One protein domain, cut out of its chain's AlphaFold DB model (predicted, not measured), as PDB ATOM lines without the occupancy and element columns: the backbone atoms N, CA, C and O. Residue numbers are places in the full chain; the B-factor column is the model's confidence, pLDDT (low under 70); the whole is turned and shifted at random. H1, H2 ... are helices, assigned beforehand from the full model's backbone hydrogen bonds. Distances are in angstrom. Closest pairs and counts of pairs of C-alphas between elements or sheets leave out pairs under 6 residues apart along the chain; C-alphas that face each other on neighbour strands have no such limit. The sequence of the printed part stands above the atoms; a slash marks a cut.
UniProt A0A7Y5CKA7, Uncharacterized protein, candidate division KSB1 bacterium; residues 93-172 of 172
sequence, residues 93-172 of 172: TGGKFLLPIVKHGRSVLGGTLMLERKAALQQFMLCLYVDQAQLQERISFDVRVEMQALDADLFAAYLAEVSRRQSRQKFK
ATOM      1  N   THR A  93     324.381 272.137 204.691       83.75
ATOM      2  CA  THR A  93     324.167 270.863 203.988       83.75
ATOM      3  C   THR A  93     324.684 269.701 204.833       83.75
ATOM      4  O   THR A  93     325.759 269.778 205.431       83.75
ATOM      5  N   GLY A  94     323.919 268.612 204.895       77.31
ATOM      6  CA  GLY A  94     324.286 267.420 205.655       77.31
ATOM      7  C   GLY A  94     324.208 267.615 207.172       77.31
ATOM      8  O   GLY A  94     324.642 266.738 207.918       77.31
ATOM      9  N   GLY A  95     323.657 268.732 207.660       70.06
ATOM     10  CA  GLY A  95     323.472 268.991 209.085       70.06
ATOM     11  C   GLY A  95     322.526 267.977 209.734       70.06
ATOM     12  O   GLY A  95     321.310 268.055 209.574       70.06
ATOM     13  N   LYS A  96     323.063 267.041 210.528       72.56
ATOM     14  CA  LYS A  96     322.262 265.962 211.147       72.56
ATOM     15  C   LYS A  96     321.748 266.270 212.551       72.56
ATOM     16  O   LYS A  96     320.964 265.491 213.077       72.56
ATOM     17  N   PHE A  97     322.164 267.374 213.169       72.38
ATOM     18  CA  PHE A  97     321.980 267.568 214.612       72.38
ATOM     19  C   PHE A  97     320.518 267.752 215.052       72.38
ATOM     20  O   PHE A  97     320.196 267.351 216.163       72.38
ATOM     21  N   LEU A  98     319.629 268.288 214.204       72.50
ATOM     22  CA  LEU A  98     318.185 268.331 214.505       72.50
ATOM     23  C   LEU A  98     317.414 267.116 213.974       72.50
ATOM     24  O   LEU A  98     316.263 266.928 214.351       72.50
ATOM     25  N   LEU A  99     318.017 266.253 213.142       69.56
ATOM     26  CA  LEU A  99     317.314 265.091 212.577       69.56
ATOM     27  C   LEU A  99     316.746 264.135 213.641       69.56
ATOM     28  O   LEU A  99     315.638 263.643 213.425       69.56
ATOM     29  N   PRO A 100     317.434 263.856 214.772       66.94
ATOM     30  CA  PRO A 100     316.849 263.064 215.848       66.94
ATOM     31  C   PRO A 100     315.560 263.687 216.385       66.94
ATOM     32  O   PRO A 100     314.562 262.986 216.488       66.94
ATOM     33  N   ILE A 101     315.550 265.000 216.631       65.56
ATOM     34  CA  ILE A 101     314.385 265.736 217.151       65.56
ATOM     35  C   ILE A 101     313.218 265.644 216.157       65.56
ATOM     36  O   ILE A 101     312.103 265.291 216.529       65.56
ATOM     37  N   VAL A 102     313.499 265.846 214.866       61.78
ATOM     38  CA  VAL A 102     312.490 265.798 213.798       61.78
ATOM     39  C   VAL A 102     311.848 264.410 213.667       61.78
ATOM     40  O   VAL A 102     310.639 264.302 213.487       61.78
ATOM     41  N   LYS A 103     312.630 263.326 213.769       59.53
ATOM     42  CA  LYS A 103     312.104 261.952 213.648       59.53
ATOM     43  C   LYS A 103     311.079 261.599 214.727       59.53
ATOM     44  O   LYS A 103     310.211 260.778 214.459       59.53
ATOM     45  N   HIS A 104     311.167 262.214 215.905       54.44
ATOM     46  CA  HIS A 104     310.229 261.973 217.003       54.44
ATOM     47  C   HIS A 104     308.943 262.810 216.859       54.44
ATOM     48  O   HIS A 104     307.911 262.415 217.387       54.44
ATOM     49  N   GLY A 105     308.983 263.923 216.110       52.00
ATOM     50  CA  GLY A 105     307.821 264.788 215.848       52.00
ATOM     51  C   GLY A 105     307.000 264.436 214.597       52.00
ATOM     52  O   GLY A 105     305.863 264.869 214.472       52.00
ATOM     53  N   ARG A 106     307.534 263.625 213.671       53.06
ATOM     54  CA  ARG A 106     306.956 263.342 212.332       53.06
ATOM     55  C   ARG A 106     305.684 262.478 212.271       53.06
ATOM     56  O   ARG A 106     305.300 262.018 211.197       53.06
ATOM     57  N   SER A 107     304.993 262.256 213.381       49.09
ATOM     58  CA  SER A 107     303.744 261.486 213.397       49.09
ATOM     59  C   SER A 107     302.522 262.387 213.165       49.09
ATOM     60  O   SER A 107     301.690 262.533 214.055       49.09
ATOM     61  N   VAL A 108     302.396 262.991 211.980       50.38
ATOM     62  CA  VAL A 108     301.144 263.675 211.568       50.38
ATOM     63  C   VAL A 108     300.505 263.027 210.331       50.38
ATOM     64  O   VAL A 108     299.311 263.183 210.084       50.38
ATOM     65  N   LEU A 109     301.233 262.175 209.600       44.31
ATOM     66  CA  LEU A 109     300.659 261.353 208.528       44.31
ATOM     67  C   LEU A 109     299.979 260.105 209.112       44.31
ATOM     68  O   LEU A 109     300.445 258.981 208.950       44.31
ATOM     69  N   GLY A 110     298.885 260.323 209.842       39.75
ATOM     70  CA  GLY A 110     298.134 259.241 210.473       39.75
ATOM     71  C   GLY A 110     296.918 259.668 211.289       39.75
ATOM     72  O   GLY A 110     296.607 259.010 212.274       39.75
ATOM     73  N   GLY A 111     296.236 260.752 210.913       39.41
ATOM     74  CA  GLY A 111     294.942 261.115 211.494       39.41
ATOM     75  C   GLY A 111     294.863 262.583 211.887       39.41
ATOM     76  O   GLY A 111     295.656 263.062 212.683       39.41
ATOM     77  N   THR A 112     293.884 263.259 211.295       44.84
ATOM     78  CA  THR A 112     293.266 264.566 211.584       44.84
ATOM     79  C   THR A 112     293.336 265.055 213.044       44.84
ATOM     80  O   THR A 112     292.321 265.219 213.711       44.84
ATOM     81  N   LEU A 113     294.526 265.353 213.550       53.38
ATOM     82  CA  LEU A 113     294.721 266.273 214.661       53.38
ATOM     83  C   LEU A 113     295.122 267.600 214.031       53.38
ATOM     84  O   LEU A 113     296.247 267.758 213.561       53.38
ATOM     85  N   MET A 114     294.169 268.533 213.959       63.09
ATOM     86  CA  MET A 114     294.501 269.915 213.634       63.09
ATOM     87  C   MET A 114     295.434 270.419 214.728       63.09
ATOM     88  O   MET A 114     295.021 270.598 215.872       63.09
ATOM     89  N   LEU A 115     296.711 270.563 214.385       71.25
ATOM     90  CA  LEU A 115     297.689 271.152 215.280       71.25
ATOM     91  C   LEU A 115     297.273 272.594 215.569       71.25
ATOM     92  O   LEU A 115     296.881 273.333 214.664       71.25
ATOM     93  N   GLU A 116     297.405 273.010 216.825       83.25
ATOM     94  CA  GLU A 116     297.337 274.429 217.159       83.25
ATOM     95  C   GLU A 116     298.388 275.200 216.352       83.25
ATOM     96  O   GLU A 116     299.472 274.681 216.066       83.25
ATOM     97  N   ARG A 117     298.098 276.465 216.020       85.81
ATOM     98  CA  ARG A 117     298.948 277.304 215.157       85.81
ATOM     99  C   ARG A 117     300.426 277.269 215.556       85.81
ATOM    100  O   ARG A 117     301.291 277.109 214.699       85.81
ATOM    101  N   LYS A 118     300.715 277.350 216.859       85.06
ATOM    102  CA  LYS A 118     302.074 277.262 217.415       85.06
ATOM    103  C   LYS A 118     302.778 275.957 217.030       85.06
ATOM    104  O   LYS A 118     303.909 275.990 216.548       85.06
ATOM    105  N   ALA A 119     302.116 274.823 217.247       84.19
ATOM    106  CA  ALA A 119     302.662 273.504 216.949       84.19
ATOM    107  C   ALA A 119     302.810 273.291 215.434       84.19
ATOM    108  O   ALA A 119     303.822 272.749 214.991       84.19
ATOM    109  N   ALA A 120     301.856 273.786 214.639       87.31
ATOM    110  CA  ALA A 120     301.928 273.736 213.182       87.31
ATOM    111  C   ALA A 120     303.143 274.508 212.640       87.31
ATOM    112  O   ALA A 120     303.900 273.974 211.832       87.31
ATOM    113  N   LEU A 121     303.383 275.730 213.134       90.94
ATOM    114  CA  LEU A 121     304.551 276.531 212.758       90.94
ATOM    115  C   LEU A 121     305.860 275.860 213.180       90.94
ATOM    116  O   LEU A 121     306.783 275.766 212.376       90.94
ATOM    117  N   GLN A 122     305.943 275.342 214.408       88.00
ATOM    118  CA  GLN A 122     307.133 274.630 214.876       88.00
ATOM    119  C   GLN A 122     307.447 273.414 213.992       88.00
ATOM    120  O   GLN A 122     308.587 273.243 213.556       88.00
ATOM    121  N   GLN A 123     306.433 272.606 213.670       86.75
ATOM    122  CA  GLN A 123     306.590 271.453 212.790       86.75
ATOM    123  C   GLN A 123     306.979 271.879 211.367       86.75
ATOM    124  O   GLN A 123     307.867 271.273 210.765       86.75
ATOM    125  N   PHE A 124     306.410 272.974 210.855       91.81
ATOM    126  CA  PHE A 124     306.800 273.541 209.565       91.81
ATOM    127  C   PHE A 124     308.288 273.916 209.547       91.81
ATOM    128  O   PHE A 124     309.000 273.568 208.603       91.81
ATOM    129  N   MET A 125     308.790 274.579 210.598       93.00
ATOM    130  CA  MET A 125     310.208 274.947 210.698       93.00
ATOM    131  C   MET A 125     311.110 273.712 210.736       93.00
ATOM    132  O   MET A 125     312.137 273.668 210.059       93.00
ATOM    133  N   LEU A 126     310.719 272.669 211.466       88.38
ATOM    134  CA  LEU A 126     311.448 271.401 211.482       88.38
ATOM    135  C   LEU A 126     311.508 270.755 210.090       88.38
ATOM    136  O   LEU A 126     312.575 270.299 209.665       88.38
ATOM    137  N   CYS A 127     310.401 270.757 209.350       88.75
ATOM    138  CA  CYS A 127     310.363 270.283 207.970       88.75
ATOM    139  C   CYS A 127     311.260 271.114 207.044       88.75
ATOM    140  O   CYS A 127     312.062 270.536 206.304       88.75
ATOM    141  N   LEU A 128     311.216 272.446 207.155       92.62
ATOM    142  CA  LEU A 128     312.107 273.350 206.427       92.62
ATOM    143  C   LEU A 128     313.574 273.001 206.681       92.62
ATOM    144  O   LEU A 128     314.349 272.891 205.730       92.62
ATOM    145  N   TYR A 129     313.958 272.791 207.945       91.00
ATOM    146  CA  TYR A 129     315.326 272.415 208.292       91.00
ATOM    147  C   TYR A 129     315.754 271.135 207.576       91.00
ATOM    148  O   TYR A 129     316.848 271.087 207.015       91.00
ATOM    149  N   VAL A 130     314.905 270.101 207.568       87.69
ATOM    150  CA  VAL A 130     315.270 268.828 206.937       87.69
ATOM    151  C   VAL A 130     315.363 268.940 205.424       87.69
ATOM    152  O   VAL A 130     316.348 268.456 204.869       87.69
ATOM    153  N   ASP A 131     314.394 269.577 204.761       89.50
ATOM    154  CA  ASP A 131     314.455 269.740 203.302       89.50
ATOM    155  C   ASP A 131     315.700 270.548 202.910       89.50
ATOM    156  O   ASP A 131     316.426 270.135 202.014       89.50
ATOM    157  N   GLN A 132     316.030 271.626 203.636       89.75
ATOM    158  CA  GLN A 132     317.232 272.425 203.367       89.75
ATOM    159  C   GLN A 132     318.539 271.686 203.665       89.75
ATOM    160  O   GLN A 132     319.471 271.753 202.865       89.75
ATOM    161  N   ALA A 133     318.619 270.943 204.771       86.88
ATOM    162  CA  ALA A 133     319.809 270.166 205.111       86.88
ATOM    163  C   ALA A 133     320.083 269.035 204.100       86.88
ATOM    164  O   ALA A 133     321.236 268.633 203.938       86.88
ATOM    165  N   GLN A 134     319.046 268.528 203.421       82.56
ATOM    166  CA  GLN A 134     319.130 267.430 202.448       82.56
ATOM    167  C   GLN A 134     319.069 267.886 200.983       82.56
ATOM    168  O   GLN A 134     319.282 267.069 200.089       82.56
ATOM    169  N   LEU A 135     318.817 269.173 200.719       75.88
ATOM    170  CA  LEU A 135     318.432 269.684 199.397       75.88
ATOM    171  C   LEU A 135     319.421 269.336 198.273       75.88
ATOM    172  O   LEU A 135     319.009 269.165 197.128       75.88
ATOM    173  N   GLN A 136     320.717 269.248 198.586       66.75
ATOM    174  CA  GLN A 136     321.764 268.922 197.610       66.75
ATOM    175  C   GLN A 136     321.891 267.418 197.327       66.75
ATOM    176  O   GLN A 136     322.394 267.045 196.272       66.75
ATOM    177  N   GLU A 137     321.434 266.562 198.242       67.12
ATOM    178  CA  GLU A 137     321.510 265.104 198.108       67.12
ATOM    179  C   GLU A 137     320.214 264.535 197.520       67.12
ATOM    180  O   GLU A 137     320.249 263.725 196.593       67.12
ATOM    181  N   ARG A 138     319.055 264.952 198.050       75.56
ATOM    182  CA  ARG A 138     317.743 264.458 197.624       75.56
ATOM    183  C   ARG A 138     316.621 265.385 198.086       75.56
ATOM    184  O   ARG A 138     316.545 265.749 199.254       75.56
ATOM    185  N   ILE A 139     315.677 265.669 197.188       77.19
ATOM    186  CA  ILE A 139     314.409 266.310 197.557       77.19
ATOM    187  C   ILE A 139     313.555 265.310 198.344       77.19
ATOM    188  O   ILE A 139     313.266 264.212 197.856       77.19
ATOM    189  N   SER A 140     313.130 265.689 199.551       78.38
ATOM    190  CA  SER A 140     312.241 264.870 200.376       78.38
ATOM    191  C   SER A 140     310.785 265.254 200.110       78.38
ATOM    192  O   SER A 140     310.265 266.214 200.674       78.38
ATOM    193  N   PHE A 141     310.123 264.514 199.216       82.94
ATOM    194  CA  PHE A 141     308.727 264.782 198.848       82.94
ATOM    195  C   PHE A 141     307.785 264.712 200.052       82.94
ATOM    196  O   PHE A 141     306.958 265.605 200.204       82.94
ATOM    197  N   ASP A 142     307.971 263.737 200.943       83.88
ATOM    198  CA  ASP A 142     307.139 263.576 202.142       83.88
ATOM    199  C   ASP A 142     307.170 264.829 203.030       83.88
ATOM    200  O   ASP A 142     306.136 265.303 203.488       83.88
ATOM    201  N   VAL A 143     308.355 265.425 203.195       86.06
ATOM    202  CA  VAL A 143     308.549 266.647 203.991       86.06
ATOM    203  C   VAL A 143     307.849 267.841 203.355       86.06
ATOM    204  O   VAL A 143     307.257 268.657 204.053       86.06
ATOM    205  N   ARG A 144     307.888 267.951 202.027       90.00
ATOM    206  CA  ARG A 144     307.223 269.044 201.309       90.00
ATOM    207  C   ARG A 144     305.705 268.911 201.327       90.00
ATOM    208  O   ARG A 144     305.027 269.918 201.491       90.00
ATOM    209  N   VAL A 145     305.190 267.688 201.197       88.69
ATOM    210  CA  VAL A 145     303.756 267.399 201.355       88.69
ATOM    211  C   VAL A 145     303.297 267.790 202.758       88.69
ATOM    212  O   VAL A 145     302.268 268.442 202.905       88.69
ATOM    213  N   GLU A 146     304.089 267.465 203.780       87.12
ATOM    214  CA  GLU A 146     303.809 267.861 205.159       87.12
ATOM    215  C   GLU A 146     303.815 269.390 205.330       87.12
ATOM    216  O   GLU A 146     302.858 269.943 205.863       87.12
ATOM    217  N   MET A 147     304.826 270.099 204.814       90.69
ATOM    218  CA  MET A 147     304.862 271.571 204.857       90.69
ATOM    219  C   MET A 147     303.638 272.200 204.186       90.69
ATOM    220  O   MET A 147     303.048 273.120 204.744       90.69
ATOM    221  N   GLN A 148     303.242 271.690 203.017       92.12
ATOM    222  CA  GLN A 148     302.065 272.171 202.298       92.12
ATOM    223  C   GLN A 148     300.767 271.938 203.085       92.12
ATOM    224  O   GLN A 148     299.878 272.784 203.048       92.12
ATOM    225  N   ALA A 149     300.654 270.806 203.785       88.62
ATOM    226  CA  ALA A 149     299.494 270.490 204.613       88.62
ATOM    227  C   ALA A 149     299.420 271.345 205.891       88.62
ATOM    228  O   ALA A 149     298.322 271.607 206.379       88.62
ATOM    229  N   LEU A 150     300.567 271.771 206.430       89.56
ATOM    230  CA  LEU A 150     300.650 272.613 207.628       89.56
ATOM    231  C   LEU A 150     300.303 274.079 207.340       89.56
ATOM    232  O   LEU A 150     299.551 274.684 208.101       89.56
ATOM    233  N   ASP A 151     300.872 274.653 206.277       92.19
ATOM    234  CA  ASP A 151     300.628 276.038 205.862       92.19
ATOM    235  C   ASP A 151     300.981 276.221 204.375       92.19
ATOM    236  O   ASP A 151     302.154 276.259 203.987       92.19
ATOM    237  N   ALA A 152     299.957 276.318 203.524       92.75
ATOM    238  CA  ALA A 152     300.129 276.393 202.077       92.75
ATOM    239  C   ALA A 152     300.782 277.707 201.613       92.75
ATOM    240  O   ALA A 152     301.611 277.686 200.698       92.75
ATOM    241  N   ASP A 153     300.448 278.831 202.250       95.00
ATOM    242  CA  ASP A 153     300.966 280.149 201.874       95.00
ATOM    243  C   ASP A 153     302.439 280.276 202.272       95.00
ATOM    244  O   ASP A 153     303.289 280.687 201.472       95.00
ATOM    245  N   LEU A 154     302.778 279.825 203.482       95.75
ATOM    246  CA  LEU A 154     304.157 279.782 203.950       95.75
ATOM    247  C   LEU A 154     305.000 278.797 203.126       95.75
ATOM    248  O   LEU A 154     306.163 279.077 202.818       95.75
ATOM    249  N   PHE A 155     304.423 277.668 202.702       96.19
ATOM    250  CA  PHE A 155     305.083 276.731 201.793       96.19
ATOM    251  C   PHE A 155     305.356 277.343 200.412       96.19
ATOM    252  O   PHE A 155     306.447 277.162 199.861       96.19
ATOM    253  N   ALA A 156     304.416 278.113 199.858       96.56
ATOM    254  CA  ALA A 156     304.626 278.824 198.600       96.56
ATOM    255  C   ALA A 156     305.769 279.850 198.714       96.56
ATOM    256  O   ALA A 156     306.660 279.886 197.856       96.56
ATOM    257  N   ALA A 157     305.804 280.622 199.807       96.69
ATOM    258  CA  ALA A 157     306.890 281.559 200.097       96.69
ATOM    259  C   ALA A 157     308.247 280.844 200.239       96.69
ATOM    260  O   ALA A 157     309.260 281.295 199.693       96.69
ATOM    261  N   TYR A 158     308.261 279.694 200.917       96.00
ATOM    262  CA  TYR A 158     309.432 278.832 201.032       96.00
ATOM    263  C   TYR A 158     309.961 278.386 199.662       96.00
ATOM    264  O   TYR A 158     311.143 278.576 199.371       96.00
ATOM    265  N   LEU A 159     309.105 277.836 198.794       94.88
ATOM    266  CA  LEU A 159     309.524 277.375 197.467       94.88
ATOM    267  C   LEU A 159     310.064 278.515 196.599       94.88
ATOM    268  O   LEU A 159     311.094 278.340 195.944       94.88
ATOM    269  N   ALA A 160     309.422 279.687 196.629       95.38
ATOM    270  CA  ALA A 160     309.897 280.867 195.910       95.38
ATOM    271  C   ALA A 160     311.321 281.256 196.344       95.38
ATOM    272  O   ALA A 160     312.189 281.534 195.508       95.38
ATOM    273  N   GLU A 161     311.595 281.214 197.649       94.69
ATOM    274  CA  GLU A 161     312.921 281.486 198.198       94.69
ATOM    275  C   GLU A 161     313.953 280.419 197.798       94.69
ATOM    276  O   GLU A 161     315.076 280.762 197.411       94.69
ATOM    277  N   VAL A 162     313.586 279.134 197.819       91.50
ATOM    278  CA  VAL A 162     314.456 278.041 197.349       91.50
ATOM    279  C   VAL A 162     314.838 278.241 195.882       91.50
ATOM    280  O   VAL A 162     316.025 278.200 195.544       91.50
ATOM    281  N   SER A 163     313.867 278.533 195.013       90.38
ATOM    282  CA  SER A 163     314.120 278.818 193.597       90.38
ATOM    283  C   SER A 163     315.035 280.033 193.409       90.38
ATOM    284  O   SER A 163     315.964 279.986 192.598       90.38
ATOM    285  N   ARG A 164     314.843 281.098 194.200       91.31
ATOM    286  CA  ARG A 164     315.703 282.295 194.189       91.31
ATOM    287  C   ARG A 164     317.151 281.986 194.585       91.31
ATOM    288  O   ARG A 164     318.085 282.589 194.052       91.31
ATOM    289  N   ARG A 165     317.371 281.075 195.534       87.19
ATOM    290  CA  ARG A 165     318.724 280.661 195.953       87.19
ATOM    291  C   ARG A 165     319.415 279.819 194.891       87.19
ATOM    292  O   ARG A 165     320.586 280.064 194.604       87.19
ATOM    293  N   GLN A 166     318.691 278.883 194.283       82.62
ATOM    294  CA  GLN A 166     319.222 278.024 193.226       82.62
ATOM    295  C   GLN A 166     319.588 278.815 191.967       82.62
ATOM    296  O   GLN A 166     320.639 278.566 191.379       82.62
ATOM    297  N   SER A 167     318.774 279.800 191.567       81.06
ATOM    298  CA  SER A 167     319.104 280.649 190.417       81.06
ATOM    299  C   SER A 167     320.408 281.413 190.646       81.06
ATOM    300  O   SER A 167     321.279 281.398 189.788       81.06
ATOM    301  N   ARG A 168     320.613 281.982 191.839       74.75
ATOM    302  CA  ARG A 168     321.849 282.701 192.201       74.75
ATOM    303  C   ARG A 168     323.098 281.821 192.269       74.75
ATOM    304  O   ARG A 168     324.191 282.340 192.076       74.75
ATOM    305  N   GLN A 169     322.957 280.529 192.559       64.12
ATOM    306  CA  GLN A 169     324.081 279.587 192.555       64.12
ATOM    307  C   GLN A 169     324.520 279.200 191.138       64.12
ATOM    308  O   GLN A 169     325.694 278.932 190.942       64.12
ATOM    309  N   LYS A 170     323.618 279.219 190.147       59.12
ATOM    310  CA  LYS A 170     323.952 278.910 188.743       59.12
ATOM    311  C   LYS A 170     324.746 280.012 188.023       59.12
ATOM    312  O   LYS A 170     325.251 279.762 186.938       59.12
ATOM    313  N   PHE A 171     324.827 281.213 188.599       51.28
ATOM    314  CA  PHE A 171     325.538 282.369 188.031       51.28
ATOM    315  C   PHE A 171     326.828 282.729 188.793       51.28
ATOM    316  O   PHE A 171     327.342 283.836 188.636       51.28
ATOM    317  N   LYS A 172     327.325 281.826 189.645       47.03
ATOM    318  CA  LYS A 172     328.647 281.905 190.278       47.03
ATOM    319  C   LYS A 172     329.537 280.807 189.724       47.03
ATOM    320  O   LYS A 172     330.751 281.075 189.628       47.03
TER     321      LYS A 172
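What this domain is: This is residues 93 to 172 of the 172 residues of an uncharacterized protein of candidate division KSB1 bacterium (UniProt A0A7Y5CKA7). The long helix H2 is the middle of the domain, with the short helix H1 packed on part of it and H3 folded back along another side of it. After a sharp turn at the end of H3, the equally long H4 runs back in much the same direction as H2, and its residues 163 to 169, with the tail 170 to 172, stick out and add to the length. The printed part has 80 residues with four named helices, in the order H1, H2, H3, H4, and no named strand; the class is all helix. The whole is compact, with a radius of gyration of the C-alphas of 13.3 A, yet elongated, spanning 44 by 27 by 19 A.

Where its parts are: Find C-alpha 117 at (298.948, 277.304, 215.157); from there H2, residues 117 to 134, runs 25.8 A to C-alpha 134 at (319.130, 267.430, 202.448). Further on is H3, residues 141 to 150, 14.3 A long. Look next at H4, residues 152 to 169, which covers 26.0 A and ends at C-alpha 169 at (324.081, 279.587, 192.555). Go back before H2 for H1, residues 99 to 105, 10.0 A long.

How they stand to each other: Begin at H2 and look across to H3: they touch, and their closest C-alphas, those of Phe 124 and Met 147, are 5.5 A apart. These two form a helical hairpin, at a shallow tilt of 22 degrees, opposite ways. H1 touches H2 at residues 123 to 130 of H2 alone; the closest C-alphas, those of Val 102 and Leu 126, are 6.2 A apart. They too form a hairpin, opposite ways at a shallow tilt of 33 degrees, only just short of steep. H3 and H4, also a hairpin, only just touch, with 3 pairs of C-alphas within 8 A and residue 155 alone on the side of H4; the closest C-alphas, those of Gln 148 and Phe 155, are 5.5 A apart. Their tilt is steep, 44 degrees, opposite ways. With two of three such tilts shallow, the helix packing is mostly aligned, only just. H2 and H4 are near each other, while H1 is apart from H3 and from H4. In H2, H3 and H4 every O i to N i+4 pair is within hydrogen-bond range; in H1 it is 2 of 3.

The domain as a whole: Look for the two C-alphas farthest apart at Gly 111 and Lys 172, 44.9 A from each other. Residues 163 to 172 stand free; the body without them spans 32 by 28 by 19 A. The printed part has no cut and ends at the chain's last residue. The link from H1 to H2 is long, 11 residues; that from H2 to H3 is short, and that from H3 to H4 is tight. The mean pLDDT of the printed part is 78.1, and it is under 70 in residues 99 to 114, 136 to 137 and 169 to 172.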